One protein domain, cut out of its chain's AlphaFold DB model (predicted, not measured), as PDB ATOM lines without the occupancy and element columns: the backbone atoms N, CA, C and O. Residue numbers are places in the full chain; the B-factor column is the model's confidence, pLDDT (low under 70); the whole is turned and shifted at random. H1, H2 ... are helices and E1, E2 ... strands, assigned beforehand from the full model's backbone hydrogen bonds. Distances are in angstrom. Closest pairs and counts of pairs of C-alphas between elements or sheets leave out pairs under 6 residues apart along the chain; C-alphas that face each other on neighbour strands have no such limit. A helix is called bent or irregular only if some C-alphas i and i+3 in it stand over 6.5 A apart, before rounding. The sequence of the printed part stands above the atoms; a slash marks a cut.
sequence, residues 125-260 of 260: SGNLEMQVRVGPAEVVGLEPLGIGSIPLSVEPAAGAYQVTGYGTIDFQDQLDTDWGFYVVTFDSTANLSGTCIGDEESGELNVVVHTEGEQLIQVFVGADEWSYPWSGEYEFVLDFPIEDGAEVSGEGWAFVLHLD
ATOM      1  N   SER A 125     -31.651 -34.630 -44.837       97.81
ATOM      2  CA  SER A 125     -32.076 -33.575 -43.916       97.81
ATOM      3  C   SER A 125     -31.793 -32.201 -44.506       97.81
ATOM      4  O   SER A 125     -31.010 -32.056 -45.448       97.81
ATOM      5  N   GLY A 126     -32.474 -31.193 -43.976       97.31
ATOM      6  CA  GLY A 126     -32.296 -29.828 -44.433       97.31
ATOM      7  C   GLY A 126     -33.316 -28.872 -43.837       97.31
ATOM      8  O   GLY A 126     -33.931 -29.135 -42.800       97.31
ATOM      9  N   ASN A 127     -33.523 -27.751 -44.516       97.69
ATOM     10  CA  ASN A 127     -34.499 -26.739 -44.149       97.69
ATOM     11  C   ASN A 127     -35.287 -26.303 -45.380       97.69
ATOM     12  O   ASN A 127     -34.723 -26.062 -46.443       97.69
ATOM     13  N   LEU A 128     -36.593 -26.139 -45.215       96.75
ATOM     14  CA  LEU A 128     -37.440 -25.485 -46.193       96.75
ATOM     15  C   LEU A 128     -37.620 -24.025 -45.775       96.75
ATOM     16  O   LEU A 128     -38.241 -23.729 -44.753       96.75
ATOM     17  N   GLU A 129     -37.041 -23.110 -46.540       94.75
ATOM     18  CA  GLU A 129     -37.208 -21.678 -46.329       94.75
ATOM     19  C   GLU A 129     -38.510 -21.214 -46.979       94.75
ATOM     20  O   GLU A 129     -38.671 -21.323 -48.190       94.75
ATOM     21  N   MET A 130     -39.432 -20.682 -46.183       92.56
ATOM     22  CA  MET A 130     -40.653 -20.047 -46.666       92.56
ATOM     23  C   MET A 130     -40.425 -18.544 -46.794       92.56
ATOM     24  O   MET A 130     -40.117 -17.869 -45.811       92.56
ATOM     25  N   GLN A 131     -40.628 -18.025 -48.000       89.38
ATOM     26  CA  GLN A 131     -40.583 -16.608 -48.325       89.38
ATOM     27  C   GLN A 131     -42.006 -16.117 -48.594       89.38
ATOM     28  O   GLN A 131     -42.589 -16.399 -49.643       89.38
ATOM     29  N   VAL A 132     -42.584 -15.378 -47.649       80.00
ATOM     30  CA  VAL A 132     -43.943 -14.832 -47.783       80.00
ATOM     31  C   VAL A 132     -43.888 -13.394 -48.253       80.00
ATOM     32  O   VAL A 132     -43.384 -12.521 -47.540       80.00
ATOM     33  N   ARG A 133     -44.506 -13.133 -49.410       76.19
ATOM     34  CA  ARG A 133     -44.778 -11.776 -49.871       76.19
ATOM     35  C   ARG A 133     -46.009 -11.237 -49.183       76.19
ATOM     36  O   ARG A 133     -47.143 -11.499 -49.575       76.19
ATOM     37  N   VAL A 134     -45.780 -10.436 -48.154       67.44
ATOM     38  CA  VAL A 134     -46.868  -9.778 -47.441       67.44
ATOM     39  C   VAL A 134     -47.575  -8.805 -48.398       67.44
ATOM     40  O   VAL A 134     -46.998  -7.812 -48.822       67.44
ATOM     41  N   GLY A 135     -48.835  -9.078 -48.748       65.44
ATOM     42  CA  GLY A 135     -49.544  -8.411 -49.854       65.44
ATOM     43  C   GLY A 135     -49.434  -6.876 -49.916       65.44
ATOM     44  O   GLY A 135     -48.960  -6.347 -50.924       65.44
ATOM     45  N   PRO A 136     -49.813  -6.107 -48.872       56.31
ATOM     46  CA  PRO A 136     -49.678  -4.653 -48.922       56.31
ATOM     47  C   PRO A 136     -48.226  -4.205 -49.053       56.31
ATOM     48  O   PRO A 136     -48.006  -3.152 -49.636       56.31
ATOM     49  N   ALA A 137     -47.264  -4.997 -48.558       59.25
ATOM     50  CA  ALA A 137     -45.832  -4.720 -48.629       59.25
ATOM     51  C   ALA A 137     -45.365  -4.610 -50.089       59.25
ATOM     52  O   ALA A 137     -44.694  -3.641 -50.436       59.25
ATOM     53  N   GLU A 138     -45.828  -5.501 -50.974       60.81
ATOM     54  CA  GLU A 138     -45.560  -5.405 -52.418       60.81
ATOM     55  C   GLU A 138     -46.159  -4.126 -53.025       60.81
ATOM     56  O   GLU A 138     -45.500  -3.415 -53.786       60.81
ATOM     57  N   VAL A 139     -47.394  -3.783 -52.642       63.12
ATOM     58  CA  VAL A 139     -48.084  -2.572 -53.123       63.12
ATOM     59  C   VAL A 139     -47.388  -1.290 -52.650       63.12
ATOM     60  O   VAL A 139     -47.438  -0.274 -53.346       63.12
ATOM     61  N   VAL A 140     -46.734  -1.324 -51.485       63.00
ATOM     62  CA  VAL A 140     -46.020  -0.176 -50.908       63.00
ATOM     63  C   VAL A 140     -44.508  -0.188 -51.167       63.00
ATOM     64  O   VAL A 140     -43.822   0.744 -50.757       63.00
ATOM     65  N   GLY A 141     -43.991  -1.186 -51.893       62.50
ATOM     66  CA  GLY A 141     -42.578  -1.288 -52.272       62.50
ATOM     67  C   GLY A 141     -41.629  -1.703 -51.144       62.50
ATOM     68  O   GLY A 141     -40.432  -1.436 -51.243       62.50
ATOM     69  N   LEU A 142     -42.145  -2.325 -50.082       64.19
ATOM     70  CA  LEU A 142     -41.322  -3.047 -49.110       64.19
ATOM     71  C   LEU A 142     -40.725  -4.291 -49.765       64.19
ATOM     72  O   LEU A 142     -41.358  -4.889 -50.636       64.19
ATOM     73  N   GLU A 143     -39.539  -4.704 -49.314       61.69
ATOM     74  CA  GLU A 143     -39.032  -6.045 -49.606       61.69
ATOM     75  C   GLU A 143     -39.953  -7.039 -48.888       61.69
ATOM     76  O   GLU A 143     -39.972  -7.087 -47.658       61.69
ATOM     77  N   PRO A 144     -40.809  -7.772 -49.616       55.12
ATOM     78  CA  PRO A 144     -41.925  -8.476 -49.018       55.12
ATOM     79  C   PRO A 144     -41.427  -9.857 -48.589       55.12
ATOM     80  O   PRO A 144     -41.804 -10.855 -49.181       55.12
ATOM     81  N   LEU A 145     -40.486  -9.915 -47.652       65.19
ATOM     82  CA  LEU A 145     -39.838 -11.168 -47.275       65.19
ATOM     83  C   LEU A 145     -39.975 -11.403 -45.775       65.19
ATOM     84  O   LEU A 145     -39.093 -11.079 -44.983       65.19
ATOM     85  N   GLY A 146     -41.101 -12.017 -45.404       66.00
ATOM     86  CA  GLY A 146     -41.122 -12.874 -44.226       66.00
ATOM     87  C   GLY A 146     -40.329 -14.134 -44.541       66.00
ATOM     88  O   GLY A 146     -40.682 -14.827 -45.492       66.00
ATOM     89  N   ILE A 147     -39.257 -14.386 -43.788       78.31
ATOM     90  CA  ILE A 147     -38.387 -15.555 -43.954       78.31
ATOM     91  C   ILE A 147     -38.588 -16.459 -42.740       78.31
ATOM     92  O   ILE A 147     -38.215 -16.095 -41.625       78.31
ATOM     93  N   GLY A 148     -39.187 -17.624 -42.963       87.00
ATOM     94  CA  GLY A 148     -39.264 -18.708 -41.987       87.00
ATOM     95  C   GLY A 148     -38.454 -19.908 -42.454       87.00
ATOM     96  O   GLY A 148     -38.330 -20.129 -43.654       87.00
ATOM     97  N   SER A 149     -37.914 -20.699 -41.528       92.94
ATOM     98  CA  SER A 149     -37.205 -21.942 -41.857       92.94
ATOM     99  C   SER A 149     -37.874 -23.116 -41.160       92.94
ATOM    100  O   SER A 149     -38.040 -23.113 -39.941       92.94
ATOM    101  N   ILE A 150     -38.261 -24.118 -41.944       96.69
ATOM    102  CA  ILE A 150     -38.919 -25.332 -41.472       96.69
ATOM    103  C   ILE A 150     -37.902 -26.472 -41.597       96.69
ATOM    104  O   ILE A 150     -37.614 -26.883 -42.722       96.69
ATOM    105  N   PRO A 151     -37.330 -26.988 -40.497       97.50
ATOM    106  CA  PRO A 151     -36.442 -28.140 -40.571       97.50
ATOM    107  C   PRO A 151     -37.203 -29.344 -41.128       97.50
ATOM    108  O   PRO A 151     -38.338 -29.610 -40.717       97.50
ATOM    109  N   LEU A 152     -36.569 -30.068 -42.046       97.44
ATOM    110  CA  LEU A 152     -37.106 -31.284 -42.646       97.44
ATOM    111  C   LEU A 152     -36.178 -32.468 -42.371       97.44
ATOM    112  O   LEU A 152     -34.954 -32.332 -42.348       97.44
ATOM    113  N   SER A 153     -36.779 -33.637 -42.179       97.81
ATOM    114  CA  SER A 153     -36.086 -34.910 -41.999       97.81
ATOM    115  C   SER A 153     -36.793 -35.990 -42.800       97.81
ATOM    116  O   SER A 153     -38.029 -36.057 -42.808       97.81
ATOM    117  N   VAL A 154     -36.007 -36.840 -43.454       97.06
ATOM    118  CA  VAL A 154     -36.498 -37.977 -44.225       97.06
ATOM    119  C   VAL A 154     -36.167 -39.280 -43.503       97.06
ATOM    120  O   VAL A 154     -35.004 -39.590 -43.249       97.06
ATOM    121  N   GLU A 155     -37.202 -40.058 -43.186       95.31
ATOM    122  CA  GLU A 155     -37.090 -41.336 -42.481       95.31
ATOM    123  C   GLU A 155     -37.715 -42.478 -43.303       95.31
ATOM    124  O   GLU A 155     -38.748 -42.284 -43.953       95.31
ATOM    125  N   PRO A 156     -37.129 -43.689 -43.294       93.38
ATOM    126  CA  PRO A 156     -37.717 -44.841 -43.966       93.38
ATOM    127  C   PRO A 156     -38.995 -45.301 -43.244       93.38
ATOM    128  O   PRO A 156     -39.001 -45.530 -42.035       93.38
ATOM    129  N   ALA A 157     -40.082 -45.483 -43.992       90.50
ATOM    130  CA  ALA A 157     -41.367 -45.945 -43.484       90.50
ATOM    131  C   ALA A 157     -42.101 -46.816 -44.518       90.50
ATOM    132  O   ALA A 157     -42.500 -46.350 -45.583       90.50
ATOM    133  N   ALA A 158     -42.327 -48.087 -44.166       82.25
ATOM    134  CA  ALA A 158     -43.181 -49.028 -44.902       82.25
ATOM    135  C   ALA A 158     -42.871 -49.160 -46.413       82.25
ATOM    136  O   ALA A 158     -43.789 -49.222 -47.227       82.25
ATOM    137  N   GLY A 159     -41.590 -49.214 -46.793       80.44
ATOM    138  CA  GLY A 159     -41.191 -49.346 -48.202       80.44
ATOM    139  C   GLY A 159     -41.015 -48.021 -48.949       80.44
ATOM    140  O   GLY A 159     -40.725 -48.033 -50.140       80.44
ATOM    141  N   ALA A 160     -41.188 -46.884 -48.273       87.94
ATOM    142  CA  ALA A 160     -40.991 -45.548 -48.826       87.94
ATOM    143  C   ALA A 160     -40.166 -44.674 -47.871       87.94
ATOM    144  O   ALA A 160     -39.904 -45.054 -46.731       87.94
ATOM    145  N   TYR A 161     -39.785 -43.483 -48.326       94.38
ATOM    146  CA  TYR A 161     -39.151 -42.468 -47.492       94.38
ATOM    147  C   TYR A 161     -40.170 -41.383 -47.166       94.38
ATOM    148  O   TYR A 161     -40.670 -40.711 -48.070       94.38
ATOM    149  N   GLN A 162     -40.508 -41.224 -45.890       96.88
ATOM    150  CA  GLN A 162     -41.424 -40.184 -45.443       96.88
ATOM    151  C   GLN A 162     -40.682 -38.940 -44.999       96.88
ATOM    152  O   GLN A 162     -39.662 -39.008 -44.320       96.88
ATOM    153  N   VAL A 163     -41.240 -37.799 -45.384       97.81
ATOM    154  CA  VAL A 163     -40.716 -36.478 -45.062       97.81
ATOM    155  C   VAL A 163     -41.569 -35.899 -43.951       97.81
ATOM    156  O   VAL A 163     -42.797 -35.875 -44.057       97.81
ATOM    157  N   THR A 164     -40.925 -35.413 -42.899       98.06
ATOM    158  CA  THR A 164     -41.598 -34.716 -41.801       98.06
ATOM    159  C   THR A 164     -40.839 -33.453 -41.432       98.06
ATOM    160  O   THR A 164     -39.622 -33.370 -41.601       98.06
ATOM    161  N   GLY A 165     -41.560 -32.452 -40.939       97.50
ATOM    162  CA  GLY A 165     -40.965 -31.208 -40.474       97.50
ATOM    163  C   GLY A 165     -41.958 -30.346 -39.709       97.50
ATOM    164  O   GLY A 165     -43.173 -30.491 -39.851       97.50
ATOM    165  N   TYR A 166     -41.437 -29.454 -38.874       97.56
ATOM    166  CA  TYR A 166     -42.238 -28.502 -38.111       97.56
ATOM    167  C   TYR A 166     -41.425 -27.239 -37.842       97.56
ATOM    168  O   TYR A 166     -40.275 -27.328 -37.411       97.56
ATOM    169  N   GLY A 167     -42.030 -26.073 -38.045       95.44
ATOM    170  CA  GLY A 167     -41.394 -24.784 -37.793       95.44
ATOM    171  C   GLY A 167     -42.404 -23.692 -37.467       95.44
ATOM    172  O   GLY A 167     -43.599 -23.834 -37.723       95.44
ATOM    173  N   THR A 168     -41.917 -22.594 -36.896       93.12
ATOM    174  CA  THR A 168     -42.688 -21.356 -36.733       93.12
ATOM    175  C   THR A 168     -42.105 -20.275 -37.630       93.12
ATOM    176  O   THR A 168     -40.921 -20.297 -37.973       93.12
ATOM    177  N   ILE A 169     -42.959 -19.352 -38.049       89.19
ATOM    178  CA  ILE A 169     -42.631 -18.252 -38.942       89.19
ATOM    179  C   ILE A 169     -43.102 -16.981 -38.260       89.19
ATOM    180  O   ILE A 169     -44.299 -16.745 -38.121       89.19
ATOM    181  N   ASP A 170     -42.138 -16.164 -37.869       88.56
ATOM    182  CA  ASP A 170     -42.360 -14.909 -37.172       88.56
ATOM    183  C   ASP A 170     -41.797 -13.778 -38.031       88.56
ATOM    184  O   ASP A 170     -40.605 -13.747 -38.345       88.56
ATOM    185  N   PHE A 171     -42.644 -12.831 -38.420       85.69
ATOM    186  CA  PHE A 171     -42.232 -11.669 -39.196       85.69
ATOM    187  C   PHE A 171     -42.845 -10.392 -38.638       85.69
ATOM    188  O   PHE A 171     -44.046 -10.301 -38.380       85.69
ATOM    189  N   GLN A 172     -42.011  -9.367 -38.500       87.25
ATOM    190  CA  GLN A 172     -42.464  -8.027 -38.188       87.25
ATOM    191  C   GLN A 172     -41.619  -7.011 -38.944       87.25
ATOM    192  O   GLN A 172     -40.395  -7.020 -38.826       87.25
ATOM    193  N   ASP A 173     -42.277  -6.106 -39.661       85.94
ATOM    194  CA  ASP A 173     -41.600  -5.023 -40.368       85.94
ATOM    195  C   ASP A 173     -42.434  -3.738 -40.385       85.94
ATOM    196  O   ASP A 173     -43.648  -3.746 -40.143       85.94
ATOM    197  N   GLN A 174     -41.764  -2.617 -40.646       87.38
ATOM    198  CA  GLN A 174     -42.358  -1.294 -40.724       87.38
ATOM    199  C   GLN A 174     -41.881  -0.543 -41.971       87.38
ATOM    200  O   GLN A 174     -40.685  -0.371 -42.187       87.38
ATOM    201  N   LEU A 175     -42.828   0.008 -42.739       84.00
ATOM    202  CA  LEU A 175     -42.524   0.971 -43.802       84.00
ATOM    203  C   LEU A 175     -42.879   2.385 -43.378       84.00
ATOM    204  O   LEU A 175     -44.057   2.693 -43.195       84.00
ATOM    205  N   ASP A 176     -41.889   3.269 -43.379       87.88
ATOM    206  CA  ASP A 176     -42.102   4.706 -43.243       87.88
ATOM    207  C   ASP A 176     -42.305   5.380 -44.607       87.88
ATOM    208  O   ASP A 176     -41.550   5.172 -45.557       87.88
ATOM    209  N   THR A 177     -43.317   6.241 -44.700       83.94
ATOM    210  CA  THR A 177     -43.612   7.056 -45.884       83.94
ATOM    211  C   THR A 177     -43.849   8.516 -45.489       83.94
ATOM    212  O   THR A 177     -44.147   8.830 -44.337       83.94
ATOM    213  N   ASP A 178     -43.789   9.438 -46.453       89.31
ATOM    214  CA  ASP A 178     -43.993  10.876 -46.193       89.31
ATOM    215  C   ASP A 178     -45.376  11.219 -45.603       89.31
ATOM    216  O   ASP A 178     -45.568  12.294 -45.030       89.31
ATOM    217  N   TRP A 179     -46.365  10.342 -45.780       87.38
ATOM    218  CA  TRP A 179     -47.751  10.571 -45.374       87.38
ATOM    219  C   TRP A 179     -48.187   9.709 -44.180       87.38
ATOM    220  O   TRP A 179     -49.272   9.945 -43.642       87.38
ATOM    221  N   GLY A 180     -47.370   8.749 -43.744       90.25
ATOM    222  CA  GLY A 180     -47.738   7.767 -42.727       90.25
ATOM    223  C   GLY A 180     -46.750   6.607 -42.636       90.25
ATOM    224  O   GLY A 180     -45.734   6.605 -43.323       90.25
ATOM    225  N   PHE A 181     -47.053   5.598 -41.826       90.12
ATOM    226  CA  PHE A 181     -46.272   4.361 -41.799       90.12
ATOM    227  C   PHE A 181     -47.164   3.129 -41.656       90.12
ATOM    228  O   PHE A 181     -48.298   3.209 -41.175       90.12
ATOM    229  N   TYR A 182     -46.642   1.998 -42.114       88.06
ATOM    230  CA  TYR A 182     -47.283   0.690 -42.066       88.06
ATOM    231  C   TYR A 182     -46.517  -0.200 -41.108       88.06
ATOM    232  O   TYR A 182     -45.297  -0.228 -41.189       88.06
ATOM    233  N   VAL A 183     -47.213  -0.953 -40.265       89.62
ATOM    234  CA  VAL A 183     -46.622  -2.027 -39.464       89.62
ATOM    235  C   VAL A 183     -47.280  -3.326 -39.884       89.62
ATOM    236  O   VAL A 183     -48.506  -3.413 -39.931       89.62
ATOM    237  N   VAL A 184     -46.473  -4.324 -40.215       86.50
ATOM    238  CA  VAL A 184     -46.936  -5.671 -40.527       86.50
ATOM    239  C   VAL A 184     -46.388  -6.598 -39.462       86.50
ATOM    240  O   VAL A 184     -45.186  -6.604 -39.222       86.50
ATOM    241  N   THR A 185     -47.260  -7.396 -38.863       90.00
ATOM    242  CA  THR A 185     -46.900  -8.527 -38.009       90.00
ATOM    243  C   THR A 185     -47.523  -9.783 -38.595       90.00
ATOM    244  O   THR A 185     -48.682  -9.756 -39.010       90.00
ATOM    245  N   PHE A 186     -46.762 -10.864 -38.654       89.50
ATOM    246  CA  PHE A 186     -47.197 -12.174 -39.108       89.50
ATOM    247  C   PHE A 186     -46.603 -13.234 -38.183       89.50
ATOM    248  O   PHE A 186     -45.406 -13.202 -37.904       89.50
ATOM    249  N   ASP A 187     -47.456 -14.129 -37.707       92.44
ATOM    250  CA  ASP A 187     -47.118 -15.259 -36.845       92.44
ATOM    251  C   ASP A 187     -47.801 -16.489 -37.441       92.44
ATOM    252  O   ASP A 187     -48.999 -16.463 -37.736       92.44
ATOM    253  N   SER A 188     -47.039 -17.543 -37.706       94.12
ATOM    254  CA  SER A 188     -47.584 -18.776 -38.259       94.12
ATOM    255  C   SER A 188     -46.814 -19.996 -37.787       94.12
ATOM    256  O   SER A 188     -45.603 -19.966 -37.581       94.12
ATOM    257  N   THR A 189     -47.524 -21.109 -37.660       96.38
ATOM    258  CA  THR A 189     -46.949 -22.439 -37.483       96.38
ATOM    259  C   THR A 189     -47.084 -23.221 -38.780       96.38
ATOM    260  O   THR A 189     -48.097 -23.118 -39.471       96.38
ATOM    261  N   ALA A 190     -46.063 -23.999 -39.120       96.94
ATOM    262  CA  ALA A 190     -46.020 -24.803 -40.329       96.94
ATOM    263  C   ALA A 190     -45.692 -26.258 -39.989       96.94
ATOM    264  O   ALA A 190     -44.725 -26.545 -39.282       96.94
ATOM    265  N   ASN A 191     -46.490 -27.174 -40.528       98.00
ATOM    266  CA  ASN A 191     -46.286 -28.612 -40.467       98.00
ATOM    267  C   ASN A 191     -45.976 -29.114 -41.874       98.00
ATOM    268  O   ASN A 191     -46.700 -28.810 -42.821       98.00
ATOM    269  N   LEU A 192     -44.912 -29.895 -42.008       97.81
ATOM    270  CA  LEU A 192     -44.481 -30.481 -43.266       97.81
ATOM    271  C   LEU A 192     -44.707 -31.991 -43.216       97.81
ATOM    272  O   LEU A 192     -44.315 -32.661 -42.259       97.81
ATOM    273  N   SER A 193     -45.325 -32.521 -44.266       98.19
ATOM    274  CA  SER A 193     -45.511 -33.957 -44.480       98.19
ATOM    275  C   SER A 193     -45.284 -34.293 -45.948       98.19
ATOM    276  O   SER A 193     -45.536 -33.454 -46.805       98.19
ATOM    277  N   GLY A 194     -44.802 -35.486 -46.275       97.56
ATOM    278  CA  GLY A 194     -44.570 -35.822 -47.675       97.56
ATOM    279  C   GLY A 194     -43.877 -37.151 -47.895       97.56
ATOM    280  O   GLY A 194     -43.683 -37.940 -46.967       97.56
ATOM    281  N   THR A 195     -43.474 -37.380 -49.140       97.31
ATOM    282  CA  THR A 195     -42.696 -38.550 -49.543       97.31
ATOM    283  C   THR A 195     -41.512 -38.149 -50.407       97.31
ATOM    284  O   THR A 195     -41.629 -37.302 -51.291       97.31
ATOM    285  N   CYS A 196     -40.381 -38.805 -50.182       97.00
ATOM    286  CA  CYS A 196     -39.217 -38.728 -51.048       97.00
ATOM    287  C   CYS A 196     -39.169 -39.988 -51.916       97.00
ATOM    288  O   CYS A 196     -39.311 -41.106 -51.413       97.00
ATOM    289  N   ILE A 197     -39.007 -39.808 -53.224       94.69
ATOM    290  CA  ILE A 197     -38.928 -40.904 -54.191       94.69
ATOM    291  C   ILE A 197     -37.663 -40.696 -55.011       94.69
ATOM    292  O   ILE A 197     -37.522 -39.676 -55.675       94.69
ATOM    293  N   GLY A 198     -36.744 -41.657 -54.986       92.75
ATOM    294  CA  GLY A 198     -35.490 -41.541 -55.720       92.75
ATOM    295  C   GLY A 198     -34.686 -42.832 -55.759       92.75
ATOM    296  O   GLY A 198     -34.886 -43.732 -54.939       92.75
ATOM    297  N   ASP A 199     -33.775 -42.900 -56.721       92.12
ATOM    298  CA  ASP A 199     -32.736 -43.919 -56.835       92.12
ATOM    299  C   ASP A 199     -31.413 -43.422 -56.214       92.12
ATOM    300  O   ASP A 199     -31.423 -42.552 -55.343       92.12
ATOM    301  N   GLU A 200     -30.276 -44.011 -56.592       93.06
ATOM    302  CA  GLU A 200     -28.956 -43.637 -56.057       93.06
ATOM    303  C   GLU A 200     -28.431 -42.293 -56.602       93.06
ATOM    304  O   GLU A 200     -27.534 -41.699 -56.004       93.06
ATOM    305  N   GLU A 201     -28.950 -41.814 -57.738       92.75
ATOM    306  CA  GLU A 201     -28.424 -40.638 -58.447       92.75
ATOM    307  C   GLU A 201     -29.411 -39.466 -58.486       92.75
ATOM    308  O   GLU A 201     -28.989 -38.312 -58.593       92.75
ATOM    309  N   SER A 202     -30.714 -39.737 -58.429       95.06
ATOM    310  CA  SER A 202     -31.760 -38.732 -58.594       95.06
ATOM    311  C   SER A 202     -32.994 -39.035 -57.755       95.06
ATOM    312  O   SER A 202     -33.329 -40.188 -57.491       95.06
ATOM    313  N   GLY A 203     -33.709 -37.987 -57.361       95.25
ATOM    314  CA  GLY A 203     -34.986 -38.133 -56.686       95.25
ATOM    315  C   GLY A 203     -35.780 -36.839 -56.641       95.25
ATOM    316  O   GLY A 203     -35.299 -35.768 -57.021       95.25
ATOM    317  N   GLU A 204     -37.010 -36.978 -56.176       97.56
ATOM    318  CA  GLU A 204     -38.004 -35.927 -56.058       97.56
ATOM    319  C   GLU A 204     -38.614 -35.954 -54.657       97.56
ATOM    320  O   GLU A 204     -38.983 -37.003 -54.113       97.56
ATOM    321  N   LEU A 205     -38.707 -34.770 -54.071       97.88
ATOM    322  CA  LEU A 205     -39.272 -34.522 -52.762       97.88
ATOM    323  C   LEU A 205     -40.678 -33.946 -52.956       97.88
ATOM    324  O   LEU A 205     -40.829 -32.791 -53.346       97.88
ATOM    325  N   ASN A 206     -41.695 -34.762 -52.686       98.19
ATOM    326  CA  ASN A 206     -43.102 -34.383 -52.788       98.19
ATOM    327  C   ASN A 206     -43.575 -34.011 -51.382       98.19
ATOM    328  O   ASN A 206     -43.708 -34.893 -50.528       98.19
ATOM    329  N   VAL A 207     -43.788 -32.727 -51.106       98.12
ATOM    330  CA  VAL A 207     -44.120 -32.235 -49.762       98.12
ATOM    331  C   VAL A 207     -45.390 -31.407 -49.759       98.12
ATOM    332  O   VAL A 207     -45.653 -30.592 -50.637       98.12
ATOM    333  N   VAL A 208     -46.174 -31.609 -48.712       98.44
ATOM    334  CA  VAL A 208     -47.340 -30.819 -48.359       98.44
ATOM    335  C   VAL A 208     -46.997 -30.025 -47.109       98.44
ATOM    336  O   VAL A 208     -46.696 -30.594 -46.055       98.44
ATOM    337  N   VAL A 209     -47.034 -28.702 -47.236       97.81
ATOM    338  CA  VAL A 209     -46.841 -27.767 -46.127       97.81
ATOM    339  C   VAL A 209     -48.206 -27.241 -45.714       97.81
ATOM    340  O   VAL A 209     -48.874 -26.557 -46.486       97.81
ATOM    341  N   HIS A 210     -48.616 -27.557 -44.492       97.81
ATOM    342  CA  HIS A 210     -49.825 -27.026 -43.880       97.81
ATOM    343  C   HIS A 210     -49.443 -25.924 -42.895       97.81
ATOM    344  O   HIS A 210     -48.713 -26.177 -41.934       97.81
ATOM    345  N   THR A 211     -49.924 -24.705 -43.128       95.62
ATOM    346  CA  THR A 211     -49.644 -23.548 -42.274       95.62
ATOM    347  C   THR A 211     -50.914 -23.008 -41.645       95.62
ATOM    348  O   THR A 211     -51.896 -22.793 -42.350       95.62
ATOM    349  N   GLU A 212     -50.862 -22.693 -40.360       96.69
ATOM    350  CA  GLU A 212     -51.902 -21.966 -39.632       96.69
ATOM    351  C   GLU A 212     -51.273 -20.686 -39.084       96.69
ATOM    352  O   GLU A 212     -50.173 -20.733 -38.527       96.69
ATOM    353  N   GLY A 213     -51.905 -19.530 -39.277       94.19
ATOM    354  CA  GLY A 213     -51.309 -18.276 -38.832       94.19
ATOM    355  C   GLY A 213     -52.258 -17.096 -38.741       94.19
ATOM    356  O   GLY A 213     -53.407 -17.126 -39.191       94.19
ATOM    357  N   GLU A 214     -51.729 -16.027 -38.162       93.88
ATOM    358  CA  GLU A 214     -52.368 -14.734 -37.995       93.88
ATOM    359  C   GLU A 214     -51.478 -13.631 -38.580       93.88
ATOM    360  O   GLU A 214     -50.251 -13.642 -38.482       93.88
ATOM    361  N   GLN A 215     -52.107 -12.633 -39.190       90.12
ATOM    362  CA  GLN A 215     -51.456 -11.445 -39.715       90.12
ATOM    363  C   GLN A 215     -52.175 -10.201 -39.206       90.12
ATOM    364  O   GLN A 215     -53.401 -10.109 -39.233       90.12
ATOM    365  N   LEU A 216     -51.410  -9.191 -38.815       91.12
ATOM    366  CA  LEU A 216     -51.911  -7.877 -38.452       91.12
ATOM    367  C   LEU A 216     -51.215  -6.814 -39.292       91.12
ATOM    368  O   LEU A 216     -50.001  -6.651 -39.223       91.12
ATOM    369  N   ILE A 217     -51.994  -6.053 -40.059       89.25
ATOM    370  CA  ILE A 217     -51.499  -4.854 -40.737       89.25
ATOM    371  C   ILE A 217     -52.063  -3.633 -40.018       89.25
ATOM    372  O   ILE A 217     -53.280  -3.451 -39.969       89.25
ATOM    373  N   GLN A 218     -51.191  -2.773 -39.503       92.38
ATOM    374  CA  GLN A 218     -51.555  -1.466 -38.969       92.38
ATOM    375  C   GLN A 218     -51.098  -0.359 -39.915       92.38
ATOM    376  O   GLN A 218     -50.010  -0.411 -40.485       92.38
ATOM    377  N   VAL A 219     -51.938   0.658 -40.078       91.69
ATOM    378  CA  VAL A 219     -51.678   1.823 -40.927       91.69
ATOM    379  C   VAL A 219     -51.868   3.076 -40.094       91.69
ATOM    380  O   VAL A 219     -52.942   3.285 -39.531       91.69
ATOM    381  N   PHE A 220     -50.853   3.932 -40.061       94.06
ATOM    382  CA  PHE A 220     -50.858   5.183 -39.314       94.06
ATOM    383  C   PHE A 220     -50.788   6.367 -40.279       94.06
ATOM    384  O   PHE A 220     -49.841   6.473 -41.055       94.06
ATOM    385  N   VAL A 221     -51.764   7.283 -40.227       94.94
ATOM    386  CA  VAL A 221     -51.779   8.528 -41.026       94.94
ATOM    387  C   VAL A 221     -52.068   9.710 -40.122       94.94
ATOM    388  O   VAL A 221     -53.209   9.986 -39.748       94.94
ATOM    389  N   GLY A 222     -51.021  10.452 -39.768       93.62
ATOM    390  CA  GLY A 222     -51.137  11.549 -38.814       93.62
ATOM    391  C   GLY A 222     -51.539  11.039 -37.428       93.62
ATOM    392  O   GLY A 222     -50.720  10.442 -36.742       93.62
ATOM    393  N   ALA A 223     -52.776  11.316 -37.010       95.06
ATOM    394  CA  ALA A 223     -53.332  10.851 -35.734       95.06
ATOM    395  C   ALA A 223     -54.307   9.670 -35.890       95.06
ATOM    396  O   ALA A 223     -54.804   9.164 -34.887       95.06
ATOM    397  N   ASP A 224     -54.603   9.271 -37.129       97.12
ATOM    398  CA  ASP A 224     -55.525   8.182 -37.427       97.12
ATOM    399  C   ASP A 224     -54.765   6.847 -37.505       97.12
ATOM    400  O   ASP A 224     -53.670   6.779 -38.069       97.12
ATOM    401  N   GLU A 225     -55.373   5.790 -36.962       96.88
ATOM    402  CA  GLU A 225     -54.874   4.412 -36.987       96.88
ATOM    403  C   GLU A 225     -55.950   3.483 -37.566       96.88
ATOM    404  O   GLU A 225     -57.116   3.530 -37.157       96.88
ATOM    405  N   TRP A 226     -55.555   2.613 -38.497       94.88
ATOM    406  CA  TRP A 226     -56.381   1.516 -39.004       94.88
ATOM    407  C   TRP A 226     -55.678   0.187 -38.799       94.88
ATOM    408  O   TRP A 226     -54.459   0.098 -38.910       94.88
ATOM    409  N   SER A 227     -56.468  -0.851 -38.548       94.94
ATOM    410  CA  SER A 227     -55.990  -2.207 -38.323       94.94
ATOM    411  C   SER A 227     -56.764  -3.181 -39.206       94.94
ATOM    412  O   SER A 227     -57.990  -3.092 -39.314       94.94
ATOM    413  N   TYR A 228     -56.033  -4.088 -39.847       91.44
ATOM    414  CA  TYR A 228     -56.547  -5.106 -40.754       91.44
ATOM    415  C   TYR A 228     -56.012  -6.472 -40.305       91.44
ATOM    416  O   TYR A 228     -54.940  -6.883 -40.757       91.44
ATOM    417  N   PRO A 229     -56.707  -7.144 -39.370       94.56
ATOM    418  CA  PRO A 229     -56.348  -8.487 -38.950       94.56
ATOM    419  C   PRO A 229     -56.787  -9.512 -40.000       94.56
ATOM    420  O   PRO A 229     -57.850  -9.385 -40.615       94.56
ATOM    421  N   TRP A 230     -55.983 -10.551 -40.160       90.25
ATOM    422  CA  TRP A 230     -56.275 -11.745 -40.934       90.25
ATOM    423  C   TRP A 230     -55.840 -12.971 -40.127       90.25
ATOM    424  O   TRP A 230     -54.853 -12.915 -39.402       90.25
ATOM    425  N   SER A 231     -56.581 -14.064 -40.239       95.12
ATOM    426  CA  SER A 231     -56.176 -15.370 -39.727       95.12
ATOM    427  C   SER A 231     -56.716 -16.456 -40.641       95.12
ATOM    428  O   SER A 231     -57.761 -16.276 -41.284       95.12
ATOM    429  N   GLY A 232     -56.001 -17.570 -40.724       94.62
ATOM    430  CA  GLY A 232     -56.427 -18.687 -41.546       94.62
ATOM    431  C   GLY A 232     -55.404 -19.802 -41.658       94.62
ATOM    432  O   GLY A 232     -54.296 -19.733 -41.126       94.62
ATOM    433  N   GLU A 233     -55.822 -20.822 -42.395       96.19
ATOM    434  CA  GLU A 233     -55.031 -21.995 -42.738       96.19
ATOM    435  C   GLU A 233     -54.748 -21.992 -44.243       96.19
ATOM    436  O   GLU A 233     -55.603 -21.606 -45.051       96.19
ATOM    437  N   TYR A 234     -53.559 -22.452 -44.618       93.75
ATOM    438  CA  TYR A 234     -53.153 -22.663 -46.002       93.75
ATOM    439  C   TYR A 234     -52.465 -24.010 -46.159       93.75
ATOM    440  O   TYR A 234     -51.779 -24.492 -45.260       93.75
ATOM    441  N   GLU A 235     -52.633 -24.598 -47.336       96.56
ATOM    442  CA  GLU A 235     -51.972 -25.833 -47.730       96.56
ATOM    443  C   GLU A 235     -51.229 -25.595 -49.044       96.56
ATOM    444  O   GLU A 235     -51.804 -25.082 -50.010       96.56
ATOM    445  N   PHE A 236     -49.951 -25.961 -49.068       96.62
ATOM    446  CA  PHE A 236     -49.084 -25.872 -50.234       96.62
ATOM    447  C   PHE A 236     -48.641 -27.274 -50.626       96.62
ATOM    448  O   PHE A 236     -48.081 -27.989 -49.801       96.62
ATOM    449  N   VAL A 237     -48.866 -27.652 -51.881       97.81
ATOM    450  CA  VAL A 237     -48.342 -28.891 -52.468       97.81
ATOM    451  C   VAL A 237     -47.138 -28.506 -53.319       97.81
ATOM    452  O   VAL A 237     -47.279 -27.700 -54.241       97.81
ATOM    453  N   LEU A 238     -45.965 -29.016 -52.956       98.00
ATOM    454  CA  LEU A 238     -44.679 -28.626 -53.518       98.00
ATOM    455  C   LEU A 238     -43.915 -29.868 -53.973       98.00
ATOM    456  O   LEU A 238     -43.836 -30.855 -53.243       98.00
ATOM    457  N   ASP A 239     -43.283 -29.758 -55.133       98.25
ATOM    458  CA  ASP A 239     -42.453 -30.805 -55.716       98.25
ATOM    459  C   ASP A 239     -41.060 -30.226 -55.974       98.25
ATOM    460  O   ASP A 239     -40.914 -29.259 -56.729       98.25
ATOM    461  N   PHE A 240     -40.036 -30.779 -55.320       98.31
ATOM    462  CA  PHE A 240     -38.650 -30.332 -55.472       98.31
ATOM    463  C   PHE A 240     -37.771 -31.435 -56.062       98.31
ATOM    464  O   PHE A 240     -37.819 -32.570 -55.580       98.31
ATOM    465  N   PRO A 241     -36.882 -31.126 -57.024       98.12
ATOM    466  CA  PRO A 241     -35.722 -31.980 -57.246       98.12
ATOM    467  C   PRO A 241     -34.847 -31.985 -55.982       98.12
ATOM    468  O   PRO A 241     -34.774 -30.980 -55.275       98.12
ATOM    469  N   ILE A 242     -34.162 -33.098 -55.700       97.38
ATOM    470  CA  ILE A 242     -33.198 -33.181 -54.587       97.38
ATOM    471  C   ILE A 242     -31.910 -32.441 -54.985       97.38
ATOM    472  O   ILE A 242     -30.897 -33.033 -55.350       97.38
ATOM    473  N   GLU A 243     -31.990 -31.113 -54.969       97.56
ATOM    474  CA  GLU A 243     -30.916 -30.173 -55.277       97.56
ATOM    475  C   GLU A 243     -30.990 -28.995 -54.297       97.56
ATOM    476  O   GLU A 243     -32.059 -28.422 -54.074       97.56
ATOM    477  N   ASP A 244     -29.852 -28.637 -53.701       97.50
ATOM    478  CA  ASP A 244     -29.754 -27.477 -52.814       97.50
ATOM    479  C   ASP A 244     -30.068 -26.180 -53.576       97.50
ATOM    480  O   ASP A 244     -29.556 -25.938 -54.674       97.50
ATOM    481  N   GLY A 245     -30.927 -25.345 -53.000       96.75
ATOM    482  CA  GLY A 245     -31.429 -24.121 -53.614       96.75
ATOM    483  C   GLY A 245     -32.579 -24.323 -54.605       96.75
ATOM    484  O   GLY A 245     -32.948 -23.363 -55.286       96.75
ATOM    485  N   ALA A 246     -33.161 -25.523 -54.711       97.88
ATOM    486  CA  ALA A 246     -34.356 -25.735 -55.523       97.88
ATOM    487  C   ALA A 246     -35.519 -24.851 -55.031       97.88
ATOM    488  O   ALA A 246     -35.781 -24.765 -53.832       97.88
ATOM    489  N   GLU A 247     -36.225 -24.195 -55.958       96.75
ATOM    490  CA  GLU A 247     -37.264 -23.201 -55.652       96.75
ATOM    491  C   GLU A 247     -38.608 -23.573 -56.289       96.75
ATOM    492  O   GLU A 247     -38.686 -23.877 -57.482       96.75
ATOM    493  N   VAL A 248     -39.682 -23.457 -55.503       96.75
ATOM    494  CA  VAL A 248     -41.075 -23.521 -55.966       96.75
ATOM    495  C   VAL A 248     -41.795 -22.259 -55.502       96.75
ATOM    496  O   VAL A 248     -41.736 -21.903 -54.328       96.75
ATOM    497  N   SER A 249     -42.492 -21.568 -56.404       94.44
ATOM    498  CA  SER A 249     -43.157 -20.301 -56.086       94.44
ATOM    499  C   SER A 249     -44.556 -20.168 -56.682       94.44
ATOM    500  O   SER A 249     -44.922 -20.838 -57.651       94.44
ATOM    501  N   GLY A 250     -45.350 -19.283 -56.078       90.44
ATOM    502  CA  GLY A 250     -46.722 -18.978 -56.469       90.44
ATOM    503  C   GLY A 250     -47.086 -17.514 -56.223       90.44
ATOM    504  O   GLY A 250     -46.227 -16.644 -56.059       90.44
ATOM    505  N   GLU A 251     -48.384 -17.208 -56.230       85.25
ATOM    506  CA  GLU A 251     -48.855 -15.847 -55.970       85.25
ATOM    507  C   GLU A 251     -48.626 -15.481 -54.500       85.25
ATOM    508  O   GLU A 251     -49.322 -15.956 -53.606       85.25
ATOM    509  N   GLY A 252     -47.639 -14.620 -54.262       82.19
ATOM    510  CA  GLY A 252     -47.363 -14.074 -52.939       82.19
ATOM    511  C   GLY A 252     -46.490 -14.953 -52.036       82.19
ATOM    512  O   GLY A 252     -46.342 -14.637 -50.861       82.19
ATOM    513  N   TRP A 253     -45.892 -16.029 -52.550       89.69
ATOM    514  CA  TRP A 253     -45.034 -16.917 -51.761       89.69
ATOM    515  C   TRP A 253     -43.983 -17.627 -52.622       89.69
ATOM    516  O   TRP A 253     -44.165 -17.806 -53.828       89.69
ATOM    517  N   ALA A 254     -42.889 -18.039 -51.989       93.19
ATOM    518  CA  ALA A 254     -41.895 -18.953 -52.538       93.19
ATOM    519  C   ALA A 254     -41.362 -19.867 -51.428       93.19
ATOM    520  O   ALA A 254     -41.336 -19.476 -50.263       93.19
ATOM    521  N   PHE A 255     -40.945 -21.072 -51.792       95.25
ATOM    522  CA  PHE A 255     -40.242 -22.001 -50.921       95.25
ATOM    523  C   PHE A 255     -38.904 -22.368 -51.555       95.25
ATOM    524  O   PHE A 255     -38.860 -22.686 -52.745       95.25
ATOM    525  N   VAL A 256     -37.836 -22.334 -50.760       96.44
ATOM    526  CA  VAL A 256     -36.479 -22.705 -51.178       96.44
ATOM    527  C   VAL A 256     -36.003 -23.875 -50.326       96.44
ATOM    528  O   VAL A 256     -36.041 -23.813 -49.095       96.44
ATOM    529  N   LEU A 257     -35.579 -24.950 -50.978       97.69
ATOM    530  CA  LEU A 257     -35.017 -26.130 -50.333       97.69
ATOM    531  C   LEU A 257     -33.531 -25.905 -50.039       97.69
ATOM    532  O   LEU A 257     -32.763 -25.649 -50.961       97.69
ATOM    533  N   HIS A 258     -33.125 -26.052 -48.780       97.62
ATOM    534  CA  HIS A 258     -31.722 -26.063 -48.358       97.62
ATOM    535  C   HIS A 258     -31.373 -27.450 -47.819       97.62
ATOM    536  O   HIS A 258     -32.023 -27.902 -46.876       97.62
ATOM    537  N   LEU A 259     -30.387 -28.129 -48.399       97.31
ATOM    538  CA  LEU A 259     -29.962 -29.480 -47.993       97.31
ATOM    539  C   LEU A 259     -28.666 -29.423 -47.163       97.31
ATOM    540  O   LEU A 259     -27.812 -28.574 -47.420       97.31
ATOM    541  N   ASP A 260     -28.522 -30.317 -46.175       95.44
ATOM    542  CA  ASP A 260     -27.341 -30.389 -45.285       95.44
ATOM    543  C   ASP A 260     -26.155 -31.203 -45.849       95.44
ATOM    544  O   ASP A 260     -26.377 -32.196 -46.584       95.44
TER     545      ASP A 260
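This is residues 125 to 260 of the 260 residues of an uncharacterized protein of Chloroflexi bacterium (UniProt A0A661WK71). One antiparallel sheet of eight strands curls like part of a barrel, with its edge strands E6 and E7 coming near at one end, while the long strands E3, E4, E5 and E6 run on beyond E1, E7 and E8 as a long bent wing. The short helix H1 lies over this wing, and the sheet curls round it. The printed part has 136 residues, with one named helix and eight named strands that follow along the chain as E1 H1 E2 E3 E4 E5 E6 E7 E8; the sheet's order is E6 E5 E4 E3 E2 E1 E8 E7, and the class is mostly strand. The whole is loose, with a radius of gyration of the C-alphas of 17.7 A, and is a rod spanning 62 by 23 by 22 A.

At one edge of the twisted sheet is E6, residues 224 to 241, which forms a hairpin with E5, residues 203 to 221; N 215 and O 230 are 2.8 A apart. E5 forms a hairpin with E4, residues 180 to 198, where N 208 and O 193 are 2.7 A apart. E4 forms a hairpin with E3, residues 160 to 177, with N 186 and O 171 at 2.8 A. E3 forms a hairpin with E2, residues 146 to 157, with N 162 and O 155 at 2.8 A. From E2 to E6 this is a meander, each strand the antiparallel neighbour of the one before. E2 is also antiparallel to E1, residues 125 to 132, with N 128 and O 150 at 2.8 A. E1 is antiparallel to E8, residues 253 to 259, with N 129 and O 256 at 2.8 A. E8 forms a hairpin with the other edge strand, E7, residues 247 to 250, with N 255 and O 248 at 2.8 A. This is a folded sheet, one sheet bent back on itself: E6 and E5 face E3, E2, E1, E8 and E7, with E4 as the hinge. The closest C-alphas of E6 and E7 are those of Leu 238 and Val 248, 6.7 A apart. E1 and E6 are apart. H1, residues 135 to 140, is on the sheet and near E3 and E4, with 6 pairs of C-alphas within 10 A to each; in H1 every O i to N i+4 pair is within hydrogen-bond range.

E1 begins at C-alpha 125 (-32.076, -33.575, -43.916), and E8 ends at C-alpha 259 (-29.962, -29.480, -47.993). From first to last C-alpha E3 measures 52.8 A, E4 52.4 A, E5 52.0 A, E6 49.0 A and E2 33.1 A. E4 bends by 63 degrees at residue 195, E5 by 59 degrees at residue 212 and E6 by 62 degrees at residue 233.

The two C-alphas farthest apart are those of Glu 200 and Ala 223, at 63.1 A. The printed part has no cut, and its links are tight. The mean pLDDT of the printed part is 90.4, and residues 134 to 146 are under 70.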